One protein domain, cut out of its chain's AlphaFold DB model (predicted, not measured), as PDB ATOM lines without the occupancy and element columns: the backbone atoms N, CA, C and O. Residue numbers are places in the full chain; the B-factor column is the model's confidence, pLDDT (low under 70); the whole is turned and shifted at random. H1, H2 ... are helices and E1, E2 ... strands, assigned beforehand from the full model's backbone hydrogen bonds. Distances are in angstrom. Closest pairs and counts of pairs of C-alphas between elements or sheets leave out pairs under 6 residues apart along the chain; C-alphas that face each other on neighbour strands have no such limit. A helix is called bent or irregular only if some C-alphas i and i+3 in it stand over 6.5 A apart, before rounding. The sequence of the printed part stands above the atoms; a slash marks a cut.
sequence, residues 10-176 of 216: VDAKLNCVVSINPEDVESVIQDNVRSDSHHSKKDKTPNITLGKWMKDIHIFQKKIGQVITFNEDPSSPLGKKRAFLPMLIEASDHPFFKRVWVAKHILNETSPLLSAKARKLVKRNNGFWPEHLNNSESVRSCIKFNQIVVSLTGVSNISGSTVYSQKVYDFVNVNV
ATOM      1  N   VAL A  10      43.794 132.081  -8.147       81.69
ATOM      2  CA  VAL A  10      43.034 133.303  -8.499       81.69
ATOM      3  C   VAL A  10      41.948 133.641  -7.474       81.69
ATOM      4  O   VAL A  10      41.663 134.812  -7.241       81.69
ATOM      5  N   ASP A  11      41.410 132.630  -6.798       84.25
ATOM      6  CA  ASP A  11      40.444 132.762  -5.707       84.25
ATOM      7  C   ASP A  11      40.774 131.693  -4.670       84.25
ATOM      8  O   ASP A  11      40.612 130.505  -4.952       84.25
ATOM      9  N   ALA A  12      41.335 132.094  -3.531       88.75
ATOM     10  CA  ALA A  12      41.743 131.184  -2.472       88.75
ATOM     11  C   ALA A  12      40.856 131.379  -1.242       88.75
ATOM     12  O   ALA A  12      40.613 132.507  -0.811       88.75
ATOM     13  N   LYS A  13      40.419 130.270  -0.643       91.38
ATOM     14  CA  LYS A  13      39.607 130.249   0.575       91.38
ATOM     15  C   LYS A  13      40.220 129.334   1.610       91.38
ATOM     16  O   LYS A  13      40.575 128.194   1.303       91.38
ATOM     17  N   LEU A  14      40.286 129.833   2.835       91.44
ATOM     18  CA  LEU A  14      40.788 129.115   3.988       91.44
ATOM     19  C   LEU A  14      39.631 128.784   4.926       91.44
ATOM     20  O   LEU A  14      38.904 129.662   5.385       91.44
ATOM     21  N   ASN A  15      39.488 127.502   5.233       92.06
ATOM     22  CA  ASN A  15      38.509 127.001   6.181       92.06
ATOM     23  C   ASN A  15      39.241 126.310   7.326       92.06
ATOM     24  O   ASN A  15      40.031 125.395   7.091       92.06
ATOM     25  N   CYS A  16      38.946 126.723   8.555       93.12
ATOM     26  CA  CYS A  16      39.503 126.110   9.752       93.12
ATOM     27  C   CYS A  16      38.385 125.510  10.597       93.12
ATOM     28  O   CYS A  16      37.367 126.158  10.856       93.12
ATOM     29  N   VAL A  17      38.589 124.276  11.041       93.38
ATOM     30  CA  VAL A  17      37.728 123.611  12.020       93.38
ATOM     31  C   VAL A  17      38.587 123.084  13.159       93.38
ATOM     32  O   VAL A  17      39.713 122.640  12.944       93.38
ATOM     33  N   VAL A  18      38.055 123.125  14.372       94.00
ATOM     34  CA  VAL A  18      38.688 122.536  15.549       94.00
ATOM     35  C   VAL A  18      37.942 121.280  15.959       94.00
ATOM     36  O   VAL A  18      36.715 121.263  16.013       94.00
ATOM     37  N   SER A  19      38.695 120.234  16.274       92.81
ATOM     38  CA  SER A  19      38.202 119.057  16.965       92.81
ATOM     39  C   SER A  19      38.314 119.258  18.474       92.81
ATOM     40  O   SER A  19      39.406 119.502  18.992       92.81
ATOM     41  N   ILE A  20      37.197 119.117  19.176       90.25
ATOM     42  CA  ILE A  20      37.127 119.118  20.638       90.25
ATOM     43  C   ILE A  20      36.408 117.864  21.130       90.25
ATOM     44  O   ILE A  20      35.790 117.125  20.348       90.25
ATOM     45  N   ASN A  21      36.477 117.624  22.436       87.50
ATOM     46  CA  ASN A  21      35.713 116.542  23.021       87.50
ATOM     47  C   ASN A  21      34.209 116.879  23.051       87.50
ATOM     48  O   ASN A  21      33.848 118.036  23.290       87.50
ATOM     49  N   PRO A  22      33.318 115.890  22.856       82.44
ATOM     50  CA  PRO A  22      31.873 116.096  22.855       82.44
ATOM     51  C   PRO A  22      31.340 116.732  24.140       82.44
ATOM     52  O   PRO A  22      30.447 117.571  24.071       82.44
ATOM     53  N   GLU A  23      31.900 116.389  25.301       83.75
ATOM     54  CA  GLU A  23      31.496 116.958  26.591       83.75
ATOM     55  C   GLU A  23      31.758 118.467  26.697       83.75
ATOM     56  O   GLU A  23      31.065 119.171  27.430       83.75
ATOM     57  N   ASP A  24      32.721 118.992  25.936       83.62
ATOM     58  CA  ASP A  24      33.032 120.419  25.928       83.62
ATOM     59  C   ASP A  24      32.129 121.200  24.952       83.62
ATOM     60  O   ASP A  24      32.012 122.423  25.074       83.62
ATOM     61  N   VAL A  25      31.446 120.524  24.018       82.38
ATOM     62  CA  VAL A  25      30.627 121.150  22.964       82.38
ATOM     63  C   VAL A  25      29.486 121.971  23.537       82.38
ATOM     64  O   VAL A  25      29.300 123.121  23.137       82.38
ATOM     65  N   GLU A  26      28.722 121.408  24.475       78.31
ATOM     66  CA  GLU A  26      27.560 122.094  25.049       78.31
ATOM     67  C   GLU A  26      27.959 123.422  25.681       78.31
ATOM     68  O   GLU A  26      27.255 124.419  25.528       78.31
ATOM     69  N   SER A  27      29.127 123.461  26.328       78.38
ATOM     70  CA  SER A  27      29.647 124.687  26.918       78.38
ATOM     71  C   SER A  27      29.909 125.759  25.858       78.38
ATOM     72  O   SER A  27      29.612 126.926  26.090       78.38
ATOM     73  N   VAL A  28      30.420 125.378  24.682       78.75
ATOM     74  CA  VAL A  28      30.676 126.310  23.573       78.75
ATOM     75  C   VAL A  28      29.356 126.808  22.982       78.75
ATOM     76  O   VAL A  28      29.180 128.009  22.791       78.75
ATOM     77  N   ILE A  29      28.395 125.912  22.735       77.88
ATOM     78  CA  ILE A  29      27.092 126.283  22.164       77.88
ATOM     79  C   ILE A  29      26.309 127.192  23.121       77.88
ATOM     80  O   ILE A  29      25.817 128.240  22.703       77.88
ATOM     81  N   GLN A  30      26.192 126.822  24.401       70.81
ATOM     82  CA  GLN A  30      25.422 127.591  25.385       70.81
ATOM     83  C   GLN A  30      25.990 128.999  25.592       70.81
ATOM     84  O   GLN A  30      25.221 129.955  25.722       70.81
ATOM     85  N   ASP A  31      27.319 129.137  25.610       65.62
ATOM     86  CA  ASP A  31      27.977 130.437  25.745       65.62
ATOM     87  C   ASP A  31      27.685 131.338  24.532       65.62
ATOM     88  O   ASP A  31      27.438 132.536  24.708       65.62
ATOM     89  N   ASN A  32      27.621 130.763  23.327       63.41
ATOM     90  CA  ASN A  32      27.326 131.490  22.091       63.41
ATOM     91  C   ASN A  32      25.854 131.922  22.006       63.41
ATOM     92  O   ASN A  32      25.579 133.107  21.823       63.41
ATOM     93  N   VAL A  33      24.903 131.012  22.251       60.78
ATOM     94  CA  VAL A  33      23.457 131.316  22.195       60.78
ATOM     95  C   VAL A  33      23.054 132.378  23.227       60.78
ATOM     96  O   VAL A  33      22.238 133.251  22.944       60.78
ATOM     97  N   ARG A  34      23.641 132.353  24.432       57.16
ATOM     98  CA  ARG A  34      23.365 133.356  25.481       57.16
ATOM     99  C   ARG A  34      23.990 134.723  25.218       57.16
ATOM    100  O   ARG A  34      23.651 135.679  25.910       57.16
ATOM    101  N   SER A  35      24.963 134.820  24.320       53.88
ATOM    102  CA  SER A  35      25.605 136.101  24.010       53.88
ATOM    103  C   SER A  35      24.749 136.929  23.043       53.88
ATOM    104  O   SER A  35      24.699 138.151  23.177       53.88
ATOM    105  N   ASP A  36      23.950 136.275  22.193       49.16
ATOM    106  CA  ASP A  36      23.021 136.936  21.264       49.16
ATOM    107  C   ASP A  36      21.844 137.631  21.961       49.16
ATOM    108  O   ASP A  36      21.389 138.689  21.523       49.16
ATOM    109  N   SER A  37      21.368 137.096  23.086       49.50
ATOM    110  CA  SER A  37      20.231 137.675  23.811       49.50
ATOM    111  C   SER A  37      20.556 138.987  24.538       49.50
ATOM    112  O   SER A  37      19.636 139.727  24.884       49.50
ATOM    113  N   HIS A  38      21.838 139.321  24.732       45.09
ATOM    114  CA  HIS A  38      22.258 140.530  25.452       45.09
ATOM    115  C   HIS A  38      22.848 141.645  24.572       45.09
ATOM    116  O   HIS A  38      23.006 142.759  25.071       45.09
ATOM    117  N   HIS A  39      23.131 141.410  23.284       43.62
ATOM    118  CA  HIS A  39      23.810 142.394  22.418       43.62
ATOM    119  C   HIS A  39      22.895 143.204  21.478       43.62
ATOM    120  O   HIS A  39      23.364 143.886  20.570       43.62
ATOM    121  N   SER A  40      21.582 143.225  21.726       35.72
ATOM    122  CA  SER A  40      20.649 144.118  21.021       35.72
ATOM    123  C   SER A  40      20.622 145.521  21.650       35.72
ATOM    124  O   SER A  40      19.642 145.924  22.277       35.72
ATOM    125  N   LYS A  41      21.703 146.297  21.500       38.62
ATOM    126  CA  LYS A  41      21.650 147.766  21.603       38.62
ATOM    127  C   LYS A  41      22.426 148.398  20.450       38.62
ATOM    128  O   LYS A  41      23.558 148.042  20.162       38.62
ATOM    129  N   LYS A  42      21.719 149.285  19.751       42.69
ATOM    130  CA  LYS A  42      22.095 149.948  18.500       42.69
ATOM    131  C   LYS A  42      23.279 150.890  18.712       42.69
ATOM    132  O   LYS A  42      23.098 151.870  19.419       42.69
ATOM    133  N   ASP A  43      24.361 150.694  17.965       35.97
ATOM    134  CA  ASP A  43      25.275 151.779  17.603       35.97
ATOM    135  C   ASP A  43      25.459 151.817  16.085       35.97
ATOM    136  O   ASP A  43      25.808 150.834  15.432       35.97
ATOM    137  N   LYS A  44      25.120 152.973  15.506       44.47
ATOM    138  CA  LYS A  44      25.187 153.257  14.071       44.47
ATOM    139  C   LYS A  44      26.448 154.067  13.781       44.47
ATOM    140  O   LYS A  44      26.431 155.281  13.933       44.47
ATOM    141  N   THR A  45      27.485 153.419  13.265       35.97
ATOM    142  CA  THR A  45      28.492 154.060  12.403       35.97
ATOM    143  C   THR A  45      28.905 153.068  11.306       35.97
ATOM    144  O   THR A  45      29.285 151.940  11.620       35.97
ATOM    145  N   PRO A  46      28.787 153.403  10.006       41.69
ATOM    146  CA  PRO A  46      29.152 152.476   8.947       41.69
ATOM    147  C   PRO A  46      30.632 152.657   8.600       41.69
ATOM    148  O   PRO A  46      31.002 153.607   7.918       41.69
ATOM    149  N   ASN A  47      31.474 151.722   9.037       37.44
ATOM    150  CA  ASN A  47      32.776 151.487   8.417       37.44
ATOM    151  C   ASN A  47      32.676 150.202   7.581       37.44
ATOM    152  O   ASN A  47      32.225 149.164   8.068       37.44
ATOM    153  N   ILE A  48      33.039 150.280   6.299       43.75
ATOM    154  CA  ILE A  48      32.741 149.268   5.264       43.75
ATOM    155  C   ILE A  48      33.385 147.896   5.571       43.75
ATOM    156  O   ILE A  48      32.851 146.855   5.191       43.75
ATOM    157  N   THR A  49      34.472 147.867   6.346       51.59
ATOM    158  CA  THR A  49      35.131 146.652   6.865       51.59
ATOM    159  C   THR A  49      34.388 146.002   8.035       51.59
ATOM    160  O   THR A  49      34.319 144.775   8.111       51.59
ATOM    161  N   LEU A  50      33.762 146.804   8.902       45.44
ATOM    162  CA  LEU A  50      32.980 146.331  10.050       45.44
ATOM    163  C   LEU A  50      31.742 145.548   9.588       45.44
ATOM    164  O   LEU A  50      31.388 144.525  10.166       45.44
ATOM    165  N   GLY A  51      31.116 146.000   8.497       40.72
ATOM    166  CA  GLY A  51      29.924 145.367   7.932       40.72
ATOM    167  C   GLY A  51      30.172 143.974   7.347       40.72
ATOM    168  O   GLY A  51      29.259 143.151   7.360       40.72
ATOM    169  N   LYS A  52      31.386 143.687   6.854       52.09
ATOM    170  CA  LYS A  52      31.773 142.336   6.419       52.09
ATOM    171  C   LYS A  52      32.032 141.440   7.634       52.09
ATOM    172  O   LYS A  52      31.411 140.394   7.751       52.09
ATOM    173  N   TRP A  53      32.814 141.927   8.598       47.81
ATOM    174  CA  TRP A  53      33.129 141.203   9.834       47.81
ATOM    175  C   TRP A  53      31.884 140.847  10.666       47.81
ATOM    176  O   TRP A  53      31.743 139.713  11.109       47.81
ATOM    177  N   MET A  54      30.920 141.763  10.807       43.97
ATOM    178  CA  MET A  54      29.654 141.484  11.502       43.97
ATOM    179  C   MET A  54      28.792 140.440  10.779       43.97
ATOM    180  O   MET A  54      28.134 139.626  11.428       43.97
ATOM    181  N   LYS A  55      28.791 140.435   9.438       57.88
ATOM    182  CA  LYS A  55      28.102 139.398   8.653       57.88
ATOM    183  C   LYS A  55      28.783 138.045   8.822       57.88
ATOM    184  O   LYS A  55      28.087 137.049   8.996       57.88
ATOM    185  N   ASP A  56      30.112 138.023   8.826       56.06
ATOM    186  CA  ASP A  56      30.898 136.808   9.025       56.06
ATOM    187  C   ASP A  56      30.680 136.235  10.434       56.06
ATOM    188  O   ASP A  56      30.488 135.027  10.565       56.06
ATOM    189  N   ILE A  57      30.570 137.084  11.467       54.34
ATOM    190  CA  ILE A  57      30.174 136.675  12.827       54.34
ATOM    191  C   ILE A  57      28.768 136.078  12.840       54.34
ATOM    192  O   ILE A  57      28.576 134.993  13.380       54.34
ATOM    193  N   HIS A  58      27.787 136.734  12.221       51.00
ATOM    194  CA  HIS A  58      26.410 136.235  12.221       51.00
ATOM    195  C   HIS A  58      26.275 134.896  11.470       51.00
ATOM    196  O   HIS A  58      25.587 133.974  11.915       51.00
ATOM    197  N   ILE A  59      26.979 134.745  10.343       58.03
ATOM    198  CA  ILE A  59      27.062 133.484   9.592       58.03
ATOM    199  C   ILE A  59      27.784 132.413  10.418       58.03
ATOM    200  O   ILE A  59      27.363 131.256  10.422       58.03
ATOM    201  N   PHE A  60      28.847 132.782  11.131       54.78
ATOM    202  CA  PHE A  60      29.600 131.894  12.006       54.78
ATOM    203  C   PHE A  60      28.753 131.383  13.176       54.78
ATOM    204  O   PHE A  60      28.696 130.177  13.395       54.78
ATOM    205  N   GLN A  61      28.015 132.259  13.857       53.78
ATOM    206  CA  GLN A  61      27.077 131.888  14.921       53.78
ATOM    207  C   GLN A  61      26.013 130.905  14.413       53.78
ATOM    208  O   GLN A  61      25.733 129.897  15.063       53.78
ATOM    209  N   LYS A  62      25.496 131.119  13.195       58.47
ATOM    210  CA  LYS A  62      24.582 130.175  12.535       58.47
ATOM    211  C   LYS A  62      25.255 128.835  12.190       58.47
ATOM    212  O   LYS A  62      24.600 127.797  12.261       58.47
ATOM    213  N   LYS A  63      26.548 128.838  11.843       55.59
ATOM    214  CA  LYS A  63      27.354 127.630  11.567       55.59
ATOM    215  C   LYS A  63      27.775 126.868  12.826       55.59
ATOM    216  O   LYS A  63      27.913 125.657  12.744       55.59
ATOM    217  N   ILE A  64      27.934 127.512  13.985       57.09
ATOM    218  CA  ILE A  64      28.209 126.815  15.259       57.09
ATOM    219  C   ILE A  64      27.065 125.855  15.623       57.09
ATOM    220  O   ILE A  64      27.307 124.813  16.222       57.09
ATOM    221  N   GLY A  65      25.830 126.149  15.196       51.00
ATOM    222  CA  GLY A  65      24.702 125.218  15.305       51.00
ATOM    223  C   GLY A  65      24.855 123.928  14.482       51.00
ATOM    224  O   GLY A  65      24.100 122.985  14.699       51.00
ATOM    225  N   GLN A  66      25.824 123.855  13.563       54.19
ATOM    226  CA  GLN A  66      26.184 122.655  12.803       54.19
ATOM    227  C   GLN A  66      27.399 121.973  13.442       54.19
ATOM    228  O   GLN A  66      28.483 121.923  12.864       54.19
ATOM    229  N   VAL A  67      27.233 121.452  14.657       62.47
ATOM    230  CA  VAL A  67      28.242 120.557  15.234       62.47
ATOM    231  C   VAL A  67      28.223 119.251  14.460       62.47
ATOM    232  O   VAL A  67      27.204 118.560  14.435       62.47
ATOM    233  N   ILE A  68      29.352 118.899  13.851       63.09
ATOM    234  CA  ILE A  68      29.500 117.608  13.185       63.09
ATOM    235  C   ILE A  68      30.193 116.663  14.160       63.09
ATOM    236  O   ILE A  68      31.338 116.892  14.555       63.09
ATOM    237  N   THR A  69      29.483 115.619  14.578       58.88
ATOM    238  CA  THR A  69      30.042 114.544  15.397       58.88
ATOM    239  C   THR A  69      30.346 113.341  14.514       58.88
ATOM    240  O   THR A  69      29.511 112.918  13.717       58.88
ATOM    241  N   PHE A  70      31.550 112.790  14.645       57.09
ATOM    242  CA  PHE A  70      31.950 111.569  13.946       57.09
ATOM    243  C   PHE A  70      32.282 110.472  14.961       57.09
ATOM    244  O   PHE A  70      32.924 110.730  15.983       57.09
ATOM    245  N   ASN A  71      31.855 109.243  14.656       54.56
ATOM    246  CA  ASN A  71      32.389 108.031  15.273       54.56
ATOM    247  C   ASN A  71      33.544 107.537  14.392       54.56
ATOM    248  O   ASN A  71      33.311 107.134  13.253       54.56
ATOM    249  N   GLU A  72      34.775 107.581  14.902       55.69
ATOM    250  CA  GLU A  72      35.898 106.861  14.296       55.69
ATOM    251  C   GLU A  72      35.660 105.355  14.532       55.69
ATOM    252  O   GLU A  72      35.832 104.881  15.650       55.69
ATOM    253  N   ASP A  73      35.229 104.644  13.482       54.09
ATOM    254  CA  ASP A  73      35.016 103.185  13.395       54.09
ATOM    255  C   ASP A  73      33.811 102.591  14.184       54.09
ATOM    256  O   ASP A  73      33.838 102.512  15.412       54.09
ATOM    257  N   PRO A  74      32.750 102.093  13.505       56.25
ATOM    258  CA  PRO A  74      31.623 101.427  14.166       56.25
ATOM    259  C   PRO A  74      31.977 100.058  14.777       56.25
ATOM    260  O   PRO A  74      31.184  99.531  15.556       56.25
ATOM    261  N   SER A  75      33.130  99.473  14.432       58.72
ATOM    262  CA  SER A  75      33.606  98.194  14.975       58.72
ATOM    263  C   SER A  75      34.460  98.341  16.241       58.72
ATOM    264  O   SER A  75      34.686  97.359  16.947       58.72
ATOM    265  N   SER A  76      34.876  99.568  16.574       50.28
ATOM    266  CA  SER A  76      35.622  99.874  17.790       50.28
ATOM    267  C   SER A  76      34.680 100.438  18.862       50.28
ATOM    268  O   SER A  76      34.289 101.605  18.787       50.28
ATOM    269  N   PRO A  77      34.334  99.678  19.920       49.09
ATOM    270  CA  PRO A  77      33.484 100.170  21.014       49.09
ATOM    271  C   PRO A  77      34.120 101.317  21.832       49.09
ATOM    272  O   PRO A  77      33.509 101.814  22.775       49.09
ATOM    273  N   LEU A  78      35.340 101.741  21.480       48.12
ATOM    274  CA  LEU A  78      36.160 102.740  22.167       48.12
ATOM    275  C   LEU A  78      36.572 103.922  21.269       48.12
ATOM    276  O   LEU A  78      37.381 104.748  21.699       48.12
ATOM    277  N   GLY A  79      36.034 104.032  20.048       52.25
ATOM    278  CA  GLY A  79      36.260 105.194  19.188       52.25
ATOM    279  C   GLY A  79      35.839 106.473  19.911       52.25
ATOM    280  O   GLY A  79      34.651 106.708  20.145       52.25
ATOM    281  N   LYS A  80      36.810 107.298  20.329       58.56
ATOM    282  CA  LYS A  80      36.530 108.566  21.012       58.56
ATOM    283  C   LYS A  80      35.731 109.440  20.050       58.56
ATOM    284  O   LYS A  80      36.266 109.901  19.046       58.56
ATOM    285  N   LYS A  81      34.451 109.656  20.354       67.81
ATOM    286  CA  LYS A  81      33.602 110.606  19.629       67.81
ATOM    287  C   LYS A  81      34.325 111.945  19.557       67.81
ATOM    288  O   LYS A  81      34.781 112.445  20.581       67.81
ATOM    289  N   ARG A  82      34.419 112.525  18.363       76.56
ATOM    290  CA  ARG A  82      34.990 113.861  18.157       76.56
ATOM    291  C   ARG A  82      33.918 114.789  17.632       76.56
ATOM    292  O   ARG A  82      33.135 114.404  16.762       76.56
ATOM    293  N   ALA A  83      33.901 116.007  18.152       86.31
ATOM    294  CA  ALA A  83      33.054 117.071  17.650       86.31
ATOM    295  C   ALA A  83      33.911 118.096  16.913       86.31
ATOM    296  O   ALA A  83      34.938 118.532  17.435       86.31
ATOM    297  N   PHE A  84      33.485 118.476  15.714       88.56
ATOM    298  CA  PHE A  84      34.149 119.494  14.915       88.56
ATOM    299  C   PHE A  84      33.340 120.781  14.945       88.56
ATOM    300  O   PHE A  84      32.146 120.783  14.635       88.56
ATOM    301  N   LEU A  85      34.005 121.871  15.317       89.88
ATOM    302  CA  LEU A  85      33.435 123.209  15.352       89.88
ATOM    303  C   LEU A  85      34.155 124.107  14.347       89.88
ATOM    304  O   LEU A  85      35.384 124.054  14.252       89.88
ATOM    305  N   PRO A  86      33.427 124.958  13.607       90.19
ATOM    306  CA  PRO A  86      34.065 125.946  12.754       90.19
ATOM    307  C   PRO A  86      34.890 126.920  13.602       90.19
ATOM    308  O   PRO A  86      34.508 127.271  14.717       90.19
ATOM    309  N   MET A  87      35.995 127.409  13.045       89.94
ATOM    310  CA  MET A  87      36.774 128.513  13.600       89.94
ATOM    311  C   MET A  87      36.690 129.727  12.681       89.94
ATOM    312  O   MET A  87      36.890 129.615  11.472       89.94
ATOM    313  N   LEU A  88      36.429 130.898  13.260       89.12
ATOM    314  CA  LEU A  88      36.447 132.150  12.512       89.12
ATOM    315  C   LEU A  88      37.894 132.592  12.273       89.12
ATOM    316  O   LEU A  88      38.632 132.807  13.230       89.12
ATOM    317  N   ILE A  89      38.286 132.746  11.015       90.88
ATOM    318  CA  ILE A  89      39.615 133.230  10.638       90.88
ATOM    319  C   ILE A  89      39.488 134.626  10.035       90.88
ATOM    320  O   ILE A  89      38.630 134.861   9.184       90.88
ATOM    321  N   GLU A  90      40.341 135.553  10.462       87.81
ATOM    322  CA  GLU A  90      40.449 136.868   9.839       87.81
ATOM    323  C   GLU A  90      40.903 136.735   8.386       87.81
ATOM    324  O   GLU A  90      41.865 136.025   8.091       87.81
ATOM    325  N   ALA A  91      40.224 137.462   7.494       83.19
ATOM    326  CA  ALA A  91      40.488 137.441   6.060       83.19
ATOM    327  C   ALA A  91      40.547 136.006   5.509       83.19
ATOM    328  O   ALA A  91      41.569 135.618   4.963       83.19
ATOM    329  N   SER A  92      39.459 135.235   5.666       83.94
ATOM    330  CA  SER A  92      39.312 133.836   5.218       83.94
ATOM    331  C   SER A  92      39.287 133.634   3.699       83.94
ATOM    332  O   SER A  92      39.366 132.498   3.239       83.94
ATOM    333  N   ASP A  93      39.201 134.716   2.927       85.12
ATOM    334  CA  ASP A  93      39.283 134.700   1.469       85.12
ATOM    335  C   ASP A  93      40.407 135.636   1.016       85.12
ATOM    336  O   ASP A  93      40.522 136.762   1.513       85.12
ATOM    337  N   HIS A  94      41.194 135.194   0.039       80.38
ATOM    338  CA  HIS A  94      42.270 135.978  -0.552       80.38
ATOM    339  C   HIS A  94      42.163 135.950  -2.087       80.38
ATOM    340  O   HIS A  94      42.498 134.936  -2.708       80.38
ATOM    341  N   PRO A  95      41.741 137.054  -2.736       70.25
ATOM    342  CA  PRO A  95      41.798 137.158  -4.190       70.25
ATOM    343  C   PRO A  95      43.266 137.262  -4.622       70.25
ATOM    344  O   PRO A  95      44.043 137.979  -3.991       70.25
ATOM    345  N   PHE A  96      43.662 136.550  -5.678       67.25
ATOM    346  CA  PHE A  96      45.040 136.547  -6.193       67.25
ATOM    347  C   PHE A  96      46.089 136.206  -5.121       67.25
ATOM    348  O   PHE A  96      46.976 137.004  -4.798       67.25
ATOM    349  N   PHE A  97      45.983 135.010  -4.543       74.81
ATOM    350  CA  PHE A  97      46.994 134.509  -3.620       74.81
ATOM    351  C   PHE A  97      48.316 134.281  -4.374       74.81
ATOM    352  O   PHE A  97      48.438 133.356  -5.178       74.81
ATOM    353  N   LYS A  98      49.295 135.163  -4.132       70.50
ATOM    354  CA  LYS A  98      50.584 135.176  -4.851       70.50
ATOM    355  C   LYS A  98      51.806 134.833  -4.001       70.50
ATOM    356  O   LYS A  98      52.848 134.521  -4.562       70.50
ATOM    357  N   ARG A  99      51.735 134.987  -2.673       77.81
ATOM    358  CA  ARG A  99      52.925 134.938  -1.800       77.81
ATOM    359  C   ARG A  99      52.664 134.169  -0.509       77.81
ATOM    360  O   ARG A  99      52.788 132.954  -0.485       77.81
ATOM    361  N   VAL A 100      52.311 134.878   0.559       85.06
ATOM    362  CA  VAL A 100      52.139 134.319   1.902       85.06
ATOM    363  C   VAL A 100      50.823 134.820   2.470       85.06
ATOM    364  O   VAL A 100      50.475 135.986   2.289       85.06
ATOM    365  N   TRP A 101      50.105 133.942   3.164       87.69
ATOM    366  CA  TRP A 101      48.853 134.264   3.831       87.69
ATOM    367  C   TRP A 101      48.951 133.845   5.291       87.69
ATOM    368  O   TRP A 101      49.127 132.671   5.605       87.69
ATOM    369  N   VAL A 102      48.860 134.834   6.179       88.94
ATOM    370  CA  VAL A 102      48.830 134.618   7.625       88.94
ATOM    371  C   VAL A 102      47.378 134.531   8.069       88.94
ATOM    372  O   VAL A 102      46.656 135.526   8.047       88.94
ATOM    373  N   ALA A 103      46.962 133.336   8.475       90.69
ATOM    374  CA  ALA A 103      45.657 133.093   9.068       90.69
ATOM    375  C   ALA A 103      45.664 133.499  10.545       90.69
ATOM    376  O   ALA A 103      46.571 133.118  11.286       90.69
ATOM    377  N   LYS A 104      44.648 134.244  10.992       93.06
ATOM    378  CA  LYS A 104      44.523 134.669  12.393       93.06
ATOM    379  C   LYS A 104      43.167 134.279  12.956       93.06
ATOM    380  O   LYS A 104      42.141 134.575  12.356       93.06
ATOM    381  N   HIS A 105      43.164 133.638  14.116       93.94
ATOM    382  CA  HIS A 105      41.963 133.388  14.904       93.94
ATOM    383  C   HIS A 105      42.060 134.180  16.205       93.94
ATOM    384  O   HIS A 105      43.083 134.111  16.885       93.94
ATOM    385  N   ILE A 106      41.005 134.910  16.565       92.62
ATOM    386  CA  ILE A 106      40.970 135.683  17.809       92.62
ATOM    387  C   ILE A 106      40.457 134.795  18.945       92.62
ATOM    388  O   ILE A 106      39.361 134.239  18.868       92.62
ATOM    389  N   LEU A 107      41.224 134.714  20.033       93.00
ATOM    390  CA  LEU A 107      40.821 134.047  21.272       93.00
ATOM    391  C   LEU A 107      39.872 134.940  22.089       93.00
ATOM    392  O   LEU A 107      40.281 135.589  23.047       93.00
ATOM    393  N   ASN A 108      38.601 134.975  21.697       90.50
ATOM    394  CA  ASN A 108      37.532 135.687  22.406       90.50
ATOM    395  C   ASN A 108      36.564 134.716  23.111       90.50
ATOM    396  O   ASN A 108      36.724 133.497  23.055       90.50
ATOM    397  N   GLU A 109      35.518 135.234  23.750       89.00
ATOM    398  CA  GLU A 109      34.511 134.458  24.483       89.00
ATOM    399  C   GLU A 109      33.722 133.447  23.637       89.00
ATOM    400  O   GLU A 109      33.086 132.563  24.205       89.00
ATOM    401  N   THR A 110      33.779 133.551  22.307       88.25
ATOM    402  CA  THR A 110      33.125 132.624  21.366       88.25
ATOM    403  C   THR A 110      34.093 131.607  20.759       88.25
ATOM    404  O   THR A 110      33.676 130.695  20.042       88.25
ATOM    405  N   SER A 111      35.391 131.746  21.043       91.94
ATOM    406  CA  SER A 111      36.430 130.892  20.484       91.94
ATOM    407  C   SER A 111      36.263 129.444  20.961       91.94
ATOM    408  O   SER A 111      36.284 129.186  22.169       91.94
ATOM    409  N   PRO A 112      36.171 128.471  20.037       92.38
ATOM    410  CA  PRO A 112      36.086 127.061  20.397       92.38
ATOM    411  C   PRO A 112      37.434 126.490  20.870       92.38
ATOM    412  O   PRO A 112      37.471 125.366  21.358       92.38
ATOM    413  N   LEU A 113      38.531 127.252  20.747       94.56
ATOM    414  CA  LEU A 113      39.846 126.876  21.274       94.56
ATOM    415  C   LEU A 113      39.976 127.130  22.775       94.56
ATOM    416  O   LEU A 113      40.864 126.570  23.410       94.56
ATOM    417  N   LEU A 114      39.146 128.003  23.345       94.31
ATOM    418  CA  LEU A 114      39.222 128.342  24.759       94.31
ATOM    419  C   LEU A 114      38.447 127.341  25.608       94.31
ATOM    420  O   LEU A 114      37.327 126.952  25.277       94.31
ATOM    421  N   SER A 115      38.994 127.007  26.772       93.62
ATOM    422  CA  SER A 115      38.274 126.286  27.816       93.62
ATOM    423  C   SER A 115      37.043 127.071  28.288       93.62
ATOM    424  O   SER A 115      37.014 128.304  28.271       93.62
ATOM    425  N   ALA A 116      36.033 126.364  28.805       91.62
ATOM    426  CA  ALA A 116      34.829 127.002  29.346       91.62
ATOM    427  C   ALA A 116      35.138 128.003  30.475       91.62
ATOM    428  O   ALA A 116      34.455 129.017  30.625       91.62
ATOM    429  N   LYS A 117      36.185 127.741  31.270       93.00
ATOM    430  CA  LYS A 117      36.651 128.668  32.310       93.00
ATOM    431  C   LYS A 117      37.217 129.946  31.687       93.00
ATOM    432  O   LYS A 117      36.818 131.031  32.101       93.00
ATOM    433  N   ALA A 118      38.091 129.821  30.688       94.81
ATOM    434  CA  ALA A 118      38.704 130.963  30.013       94.81
ATOM    435  C   ALA A 118      37.659 131.843  29.311       94.81
ATOM    436  O   ALA A 118      37.640 133.051  29.537       94.81
ATOM    437  N   ARG A 119      36.709 131.253  28.572       93.31
ATOM    438  CA  ARG A 119      35.621 132.013  27.923       93.31
ATOM    439  C   ARG A 119      34.789 132.808  28.926       93.31
ATOM    440  O   ARG A 119      34.499 133.978  28.696       93.31
ATOM    441  N   LYS A 120      34.460 132.216  30.081       92.81
ATOM    442  CA  LYS A 120      33.756 132.921  31.166       92.81
ATOM    443  C   LYS A 120      34.564 134.093  31.720       92.81
ATOM    444  O   LYS A 120      33.964 135.103  32.078       92.81
ATOM    445  N   LEU A 121      35.889 133.972  31.814       94.31
ATOM    446  CA  LEU A 121      36.755 135.062  32.273       94.31
ATOM    447  C   LEU A 121      36.810 136.202  31.255       94.31
ATOM    448  O   LEU A 121      36.585 137.345  31.644       94.31
ATOM    449  N   VAL A 122      36.998 135.898  29.968       94.12
ATOM    450  CA  VAL A 122      36.955 136.894  28.880       94.12
ATOM    451  C   VAL A 122      35.598 137.603  28.853       94.12
ATOM    452  O   VAL A 122      35.531 138.829  28.856       94.12
ATOM    453  N   LYS A 123      34.497 136.848  28.955       92.25
ATOM    454  CA  LYS A 123      33.137 137.403  29.003       92.25
ATOM    455  C   LYS A 123      32.907 138.318  30.209       92.25
ATOM    456  O   LYS A 123      32.288 139.367  30.068       92.25
ATOM    457  N   ARG A 124      33.400 137.940  31.394       93.44
ATOM    458  CA  ARG A 124      33.335 138.786  32.605       93.44
ATOM    459  C   ARG A 124      34.195 140.038  32.490       93.44
ATOM    460  O   ARG A 124      33.873 141.039  33.114       93.44
ATOM    461  N   ASN A 125      35.252 139.980  31.692       95.12
ATOM    462  CA  ASN A 125      36.135 141.099  31.407       95.12
ATOM    463  C   ASN A 125      35.691 141.883  30.154       95.12
ATOM    464  O   ASN A 125      36.522 142.395  29.416       95.12
ATOM    465  N   ASN A 126      34.380 141.959  29.887       91.62
ATOM    466  CA  ASN A 126      33.783 142.698  28.765       91.62
ATOM    467  C   ASN A 126      34.338 142.327  27.374       91.62
ATOM    468  O   ASN A 126      34.434 143.185  26.500       91.62
ATOM    469  N   GLY A 127      34.725 141.065  27.171       89.00
ATOM    470  CA  GLY A 127      35.319 140.591  25.915       89.00
ATOM    471  C   GLY A 127      36.827 140.843  25.802       89.00
ATOM    472  O   GLY A 127      37.458 140.371  24.861       89.00
ATOM    473  N   PHE A 128      37.438 141.541  26.764       91.81
ATOM    474  CA  PHE A 128      38.881 141.769  26.792       91.81
ATOM    475  C   PHE A 128      39.621 140.597  27.438       91.81
ATOM    476  O   PHE A 128      39.140 139.968  28.385       91.81
ATOM    477  N   TRP A 129      40.843 140.336  26.976       92.81
ATOM    478  CA  TRP A 129      41.711 139.347  27.610       92.81
ATOM    479  C   TRP A 129      42.120 139.816  29.022       92.81
ATOM    480  O   TRP A 129      42.597 140.943  29.161       92.81
ATOM    481  N   PRO A 130      41.927 139.008  30.083       94.00
ATOM    482  CA  PRO A 130      42.326 139.391  31.435       94.00
ATOM    483  C   PRO A 130      43.848 139.529  31.584       94.00
ATOM    484  O   PRO A 130      44.596 138.643  31.180       94.00
ATOM    485  N   GLU A 131      44.306 140.597  32.238       92.81
ATOM    486  CA  GLU A 131      45.737 140.912  32.386       92.81
ATOM    487  C   GLU A 131      46.526 139.809  33.109       92.81
ATOM    488  O   GLU A 131      47.608 139.428  32.674       92.81
ATOM    489  N   HIS A 132      45.949 139.211  34.153       93.25
ATOM    490  CA  HIS A 132      46.579 138.105  34.883       93.25
ATOM    491  C   HIS A 132      46.743 136.824  34.044       93.25
ATOM    492  O   HIS A 132      47.496 135.936  34.433       93.25
ATOM    493  N   LEU A 133      46.051 136.716  32.903       93.25
ATOM    494  CA  LEU A 133      46.212 135.622  31.943       93.25
ATOM    495  C   LEU A 133      47.164 135.987  30.799       93.25
ATOM    496  O   LEU A 133      47.304 135.208  29.860       93.25
ATOM    497  N   ASN A 134      47.791 137.164  30.825       91.88
ATOM    498  CA  ASN A 134      48.694 137.641  29.779       91.88
ATOM    499  C   ASN A 134      50.129 137.117  29.973       91.88
ATOM    500  O   ASN A 134      51.094 137.876  29.999       91.88
ATOM    501  N   ASN A 135      50.260 135.806  30.161       93.25
ATOM    502  CA  ASN A 135      51.534 135.094  30.227       93.25
ATOM    503  C   ASN A 135      51.403 133.745  29.511       93.25
ATOM    504  O   ASN A 135      50.302 133.185  29.445       93.25
ATOM    505  N   SER A 136      52.509 133.238  28.968       94.38
ATOM    506  CA  SER A 136      52.520 132.025  28.140       94.38
ATOM    507  C   SER A 136      51.887 130.816  28.837       94.38
ATOM    508  O   SER A 136      51.025 130.157  28.256       94.38
ATOM    509  N   GLU A 137      52.220 130.577  30.104       94.00
ATOM    510  CA  GLU A 137      51.685 129.468  30.903       94.00
ATOM    511  C   GLU A 137      50.161 129.560  31.085       94.00
ATOM    512  O   GLU A 137      49.418 128.598  30.859       94.00
ATOM    513  N   SER A 138      49.659 130.749  31.422       94.56
ATOM    514  CA  SER A 138      48.225 130.983  31.597       94.56
ATOM    515  C   SER A 138      47.472 130.840  30.281       94.56
ATOM    516  O   SER A 138      46.432 130.179  30.256       94.56
ATOM    517  N   VAL A 139      47.998 131.382  29.179       94.81
ATOM    518  CA  VAL A 139      47.408 131.208  27.842       94.81
ATOM    519  C   VAL A 139      47.373 129.725  27.468       94.81
ATOM    520  O   VAL A 139      46.319 129.236  27.056       94.81
ATOM    521  N   ARG A 140      48.462 128.978  27.694       95.12
ATOM    522  CA  ARG A 140      48.532 127.533  27.434       95.12
ATOM    523  C   ARG A 140      47.456 126.763  28.193       95.12
ATOM    524  O   ARG A 140      46.769 125.937  27.602       95.12
ATOM    525  N   SER A 141      47.261 127.073  29.475       94.88
ATOM    526  CA  SER A 141      46.222 126.446  30.306       94.88
ATOM    527  C   SER A 141      44.790 126.826  29.896       94.88
ATOM    528  O   SER A 141      43.838 126.093  30.171       94.88
ATOM    529  N   CYS A 142      44.617 127.977  29.239       95.94
ATOM    530  CA  CYS A 142      43.319 128.452  28.772       95.94
ATOM    531  C   CYS A 142      42.873 127.785  27.470       95.94
ATOM    532  O   CYS A 142      41.665 127.717  27.233       95.94
ATOM    533  N   ILE A 143      43.811 127.310  26.647       95.00
ATOM    534  CA  ILE A 143      43.544 126.689  25.350       95.00
ATOM    535  C   ILE A 143      43.300 125.184  25.536       95.00
ATOM    536  O   ILE A 143      44.077 124.489  26.183       95.00
ATOM    537  N   LYS A 144      42.216 124.663  24.952       92.94
ATOM    538  CA  LYS A 144      41.846 123.246  25.012       92.94
ATOM    539  C   LYS A 144      41.229 122.798  23.689       92.94
ATOM    540  O   LYS A 144      40.121 123.204  23.352       92.94
ATOM    541  N   PHE A 145      41.930 121.932  22.967       94.12
ATOM    542  CA  PHE A 145      41.435 121.276  21.760       94.12
ATOM    543  C   PHE A 145      42.235 120.000  21.477       94.12
ATOM    544  O   PHE A 145      43.322 119.813  22.023       94.12
ATOM    545  N   ASN A 146      41.703 119.140  20.611       92.50
ATOM    546  CA  ASN A 146      42.392 117.938  20.151       92.50
ATOM    547  C   ASN A 146      43.241 118.253  18.918       92.50
ATOM    548  O   ASN A 146      44.456 118.078  18.936       92.50
ATOM    549  N   GLN A 147      42.589 118.744  17.859       94.44
ATOM    550  CA  GLN A 147      43.231 119.049  16.580       94.44
ATOM    551  C   GLN A 147      42.632 120.298  15.934       94.44
ATOM    552  O   GLN A 147      41.443 120.568  16.093       94.44
ATOM    553  N   ILE A 148      43.431 121.016  15.154       95.19
ATOM    554  CA  ILE A 148      42.977 122.060  14.235       95.19
ATOM    555  C   ILE A 148      43.200 121.548  12.819       95.19
ATOM    556  O   ILE A 148      44.313 121.185  12.442       95.19
ATOM    557  N   VAL A 149      42.141 121.535  12.023       95.00
ATOM    558  CA  VAL A 149      42.193 121.151  10.617       95.00
ATOM    559  C   VAL A 149      42.065 122.410   9.777       95.00
ATOM    560  O   VAL A 149      41.044 123.100   9.818       95.00
ATOM    561  N   VAL A 150      43.105 122.697   9.003       94.62
ATOM    562  CA  VAL A 150      43.182 123.837   8.092       94.62
ATOM    563  C   VAL A 150      43.052 123.318   6.670       94.62
ATOM    564  O   VAL A 150      43.839 122.477   6.241       94.62
ATOM    565  N   SER A 151      42.056 123.808   5.940       94.56
ATOM    566  CA  SER A 151      41.790 123.436   4.549       94.56
ATOM    567  C   SER A 151      41.871 124.664   3.651       94.56
ATOM    568  O   SER A 151      41.169 125.649   3.878       94.56
ATOM    569  N   LEU A 152      42.698 124.585   2.615       92.19
ATOM    570  CA  LEU A 152      42.833 125.582   1.563       92.19
ATOM    571  C   LEU A 152      42.192 125.039   0.287       92.19
ATOM    572  O   LEU A 152      42.574 123.984  -0.215       92.19
ATOM    573  N   THR A 153      41.240 125.783  -0.257       92.94
ATOM    574  CA  THR A 153      40.674 125.549  -1.590       92.94
ATOM    575  C   THR A 153      40.988 126.741  -2.470       92.94
ATOM    576  O   THR A 153      40.908 127.873  -1.994       92.94
ATOM    577  N   GLY A 154      41.252 126.532  -3.752       90.75
ATOM    578  CA  GLY A 154      41.249 127.644  -4.693       90.75
ATOM    579  C   GLY A 154      41.178 127.220  -6.145       90.75
ATOM    580  O   GLY A 154      41.025 126.040  -6.432       90.75
ATOM    581  N   VAL A 155      41.274 128.175  -7.065       90.25
ATOM    582  CA  VAL A 155      41.257 127.913  -8.515       90.25
ATOM    583  C   VAL A 155      42.622 128.229  -9.119       90.25
ATOM    584  O   VAL A 155      43.118 129.346  -8.979       90.25
ATOM    585  N   SER A 156      43.226 127.246  -9.789       87.19
ATOM    586  CA  SER A 156      44.501 127.399 -10.498       87.19
ATOM    587  C   SER A 156      44.321 128.240 -11.762       87.19
ATOM    588  O   SER A 156      43.458 127.941 -12.588       87.19
ATOM    589  N   ASN A 157      45.167 129.253 -11.958       85.62
ATOM    590  CA  ASN A 157      45.112 130.100 -13.152       85.62
ATOM    591  C   ASN A 157      45.537 129.371 -14.442       85.62
ATOM    592  O   ASN A 157      45.053 129.728 -15.509       85.62
ATOM    593  N   ILE A 158      46.409 128.357 -14.354       85.06
ATOM    594  CA  ILE A 158      46.921 127.623 -15.524       85.06
ATOM    595  C   ILE A 158      45.857 126.674 -16.069       85.06
ATOM    596  O   ILE A 158      45.670 126.576 -17.277       85.06
ATOM    597  N   SER A 159      45.182 125.946 -15.180       85.31
ATOM    598  CA  SER A 159      44.274 124.859 -15.564       85.31
ATOM    599  C   SER A 159      42.794 125.220 -15.446       85.31
ATOM    600  O   SER A 159      41.947 124.434 -15.866       85.31
ATOM    601  N   GLY A 160      42.457 126.340 -14.799       84.81
ATOM    602  CA  GLY A 160      41.082 126.669 -14.408       84.81
ATOM    603  C   GLY A 160      40.468 125.687 -13.402       84.81
ATOM    604  O   GLY A 160      39.290 125.803 -13.074       84.81
ATOM    605  N   SER A 161      41.239 124.709 -12.916       90.00
ATOM    606  CA  SER A 161      40.747 123.643 -12.045       90.00
ATOM    607  C   SER A 161      40.791 124.050 -10.576       90.00
ATOM    608  O   SER A 161      41.665 124.811 -10.147       90.00
ATOM    609  N   THR A 162      39.862 123.509  -9.785       90.19
ATOM    610  CA  THR A 162      39.874 123.662  -8.328       90.19
ATOM    611  C   THR A 162      40.989 122.815  -7.718       90.19
ATOM    612  O   THR A 162      41.085 121.618  -7.975       90.19
ATOM    613  N   VAL A 163      41.819 123.436  -6.888       90.62
ATOM    614  CA  VAL A 163      42.871 122.797  -6.095       90.62
ATOM    615  C   VAL A 163      42.472 122.760  -4.625       90.62
ATOM    616  O   VAL A 163      41.768 123.648  -4.134       90.62
ATOM    617  N   TYR A 164      42.933 121.730  -3.921       92.88
ATOM    618  CA  TYR A 164      42.656 121.503  -2.507       92.88
ATOM    619  C   TYR A 164      43.926 121.075  -1.777       92.88
ATOM    620  O   TYR A 164      44.689 120.253  -2.283       92.88
ATOM    621  N   SER A 165      44.139 121.612  -0.580       92.75
ATOM    622  CA  SER A 165      45.190 121.183   0.338       92.75
ATOM    623  C   SER A 165      44.684 121.238   1.775       92.75
ATOM    624  O   SER A 165      43.858 122.085   2.120       92.75
ATOM    625  N   GLN A 166      45.180 120.341   2.621       94.88
ATOM    626  CA  GLN A 166      44.788 120.251   4.020       94.88
ATOM    627  C   GLN A 166      46.001 119.977   4.905       94.88
ATOM    628  O   GLN A 166      46.889 119.202   4.551       94.88
ATOM    629  N   LYS A 167      46.010 120.588   6.091       94.81
ATOM    630  CA  LYS A 167      46.971 120.303   7.153       94.81
ATOM    631  C   LYS A 167      46.243 120.171   8.486       94.81
ATOM    632  O   LYS A 167      45.358 120.966   8.799       94.81
ATOM    633  N   VAL A 168      46.632 119.163   9.257       95.31
ATOM    634  CA  VAL A 168      46.152 118.936  10.621       95.31
ATOM    635  C   VAL A 168      47.265 119.318  11.590       95.31
ATOM    636  O   VAL A 168      48.425 118.969  11.362       95.31
ATOM    637  N   TYR A 169      46.899 120.051  12.635       95.12
ATOM    638  CA  TYR A 169      47.770 120.463  13.729       95.12
ATOM    639  C   TYR A 169      47.233 119.895  15.036       95.12
ATOM    640  O   TYR A 169      46.057 120.080  15.355       95.12
ATOM    641  N   ASP A 170      48.093 119.240  15.801       94.50
ATOM    642  CA  ASP A 170      47.789 118.768  17.145       94.50
ATOM    643  C   ASP A 170      48.115 119.850  18.182       94.50
ATOM    644  O   ASP A 170      48.803 120.836  17.903       94.50
ATOM    645  N   PHE A 171      47.667 119.649  19.422       92.12
ATOM    646  CA  PHE A 171      47.962 120.565  20.531       92.12
ATOM    647  C   PHE A 171      49.471 120.799  20.745       92.12
ATOM    648  O   PHE A 171      49.885 121.880  21.164       92.12
ATOM    649  N   VAL A 172      50.312 119.809  20.425       92.44
ATOM    650  CA  VAL A 172      51.781 119.911  20.524       92.44
ATOM    651  C   VAL A 172      52.409 120.811  19.458       92.44
ATOM    652  O   VAL A 172      53.543 121.232  19.633       92.44
ATOM    653  N   ASN A 173      51.694 121.121  18.370       92.19
ATOM    654  CA  ASN A 173      52.193 121.989  17.298       92.19
ATOM    655  C   ASN A 173      51.942 123.482  17.562       92.19
ATOM    656  O   ASN A 173      52.325 124.318  16.746       92.19
ATOM    657  N   VAL A 174      51.260 123.826  18.655       93.06
ATOM    658  CA  VAL A 174      51.026 125.219  19.040       93.06
ATOM    659  C   VAL A 174      52.169 125.694  19.915       93.06
ATOM    660  O   VAL A 174      52.425 125.077  20.945       93.06
ATOM    661  N   ASN A 175      52.767 126.817  19.511       94.25
ATOM    662  CA  ASN A 175      53.760 127.562  20.278       94.25
ATOM    663  C   ASN A 175      53.108 128.822  20.862       94.25
ATOM    664  O   ASN A 175      52.662 129.704  20.122       94.25
ATOM    665  N   VAL A 176      53.036 128.916  22.186       95.06
ATOM    666  CA  VAL A 176      52.436 130.043  22.908       95.06
ATOM    667  C   VAL A 176      53.489 131.102  23.229       95.06
ATOM    668  O   VAL A 176      54.564 130.793  23.732       95.06
TER     669      VAL A 176
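Overview. This is residues 10 to 176 of the 216 residues of the protein "Hypothetical protein" of Ditylum brightwellii (UniProt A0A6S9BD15). Three long strands, E1, E5 and E6, lie side by side as a twisted slab, with H1, H3 and H4 gathered near the end where E1 finishes. There the hairpin of E2 and E3 branches off slantwise from E1, covered by H1; H2 reaches away from E3, and residues 37 to 52 stick out beyond the body. The printed part has 167 residues with four named helices and six named strands, in the order E1 H1 H2 E2 E3 E4 H3 H4 E5 E6. The class is mixed, helices and strands, and the five neighbour pairs of the branched sheet are antiparallel. The whole is compact, with a radius of gyration of the C-alphas of 17.8 A and spans of 55 by 51 by 31 A.

Arrangement. The sheet is strongly twisted. Beside E1, residues 10 to 20, E3 (residues 82 to 87) and E4 (residues 93 to 97) lie on one side and E5 (residues 147 to 156) on the other side. The pairing is staggered: N 18 and O 85 are 2.8 A apart in E1 and E3, N 94 and O 12 2.9 A in E1 and E4, and N 15 and O 151 2.8 A in E1 and E5, each within hydrogen-bond range. E5 forms a hairpin with E6, residues 162 to 170, where N 150 and O 167 are 2.8 A apart. E3 forms a hairpin with E2, residues 68 to 70, where N 84 and O 68 are 2.9 A apart. H1, residues 22 to 36, is on the sheet at a height of 10.8 A, over E3; their closest C-alphas, of Pro 22 and Ala 83, are 5.4 A apart. H1 is only just irregular, with C-alphas 23 and 26 6.7 A apart. H2, residues 48 to 64, only grazes the sheet, its closest C-alphas to E3 being those of Ile 64 and Leu 85, 6.4 A. H1, with residues 24 to 28 alone, only just touches H3, residues 116 to 124, with 3 pairs of C-alphas within 8 A, the closest those of Ser 27 and Ala 116, 6.2 A, at a shallow tilt of 15 degrees, the same way. H4, residues 136 to 142, is close to but not clearly touching H3, about perpendicular at 77 degrees; the closest C-alphas, of Ala 118 and Cys 142, are 5.4 A apart. Every O i to N i+4 pair is within hydrogen-bond range in H3 and H4, against 8 of 11 in H1 and 12 of 13 in H2.

Along the chain. E1 begins at C-alpha 10, (43.034, 133.303, -8.499), and is 32.9 A long; E5 is 28.4 A and E6 27.1 A, ending at C-alpha 170, (47.789, 118.768, 17.145). H2 is 25.0 A and H1 22.7 A long.

Size, cuts and confidence. The farthest C-alphas, of Thr 45 and Ser 75, are 56.2 A apart. The printed part has no cut; the links H1 to H2, E2 to E3, E4 to H3 and H3 to H4 are long. The model's pLDDT is under 70 in residues 31 to 81 and residue 96.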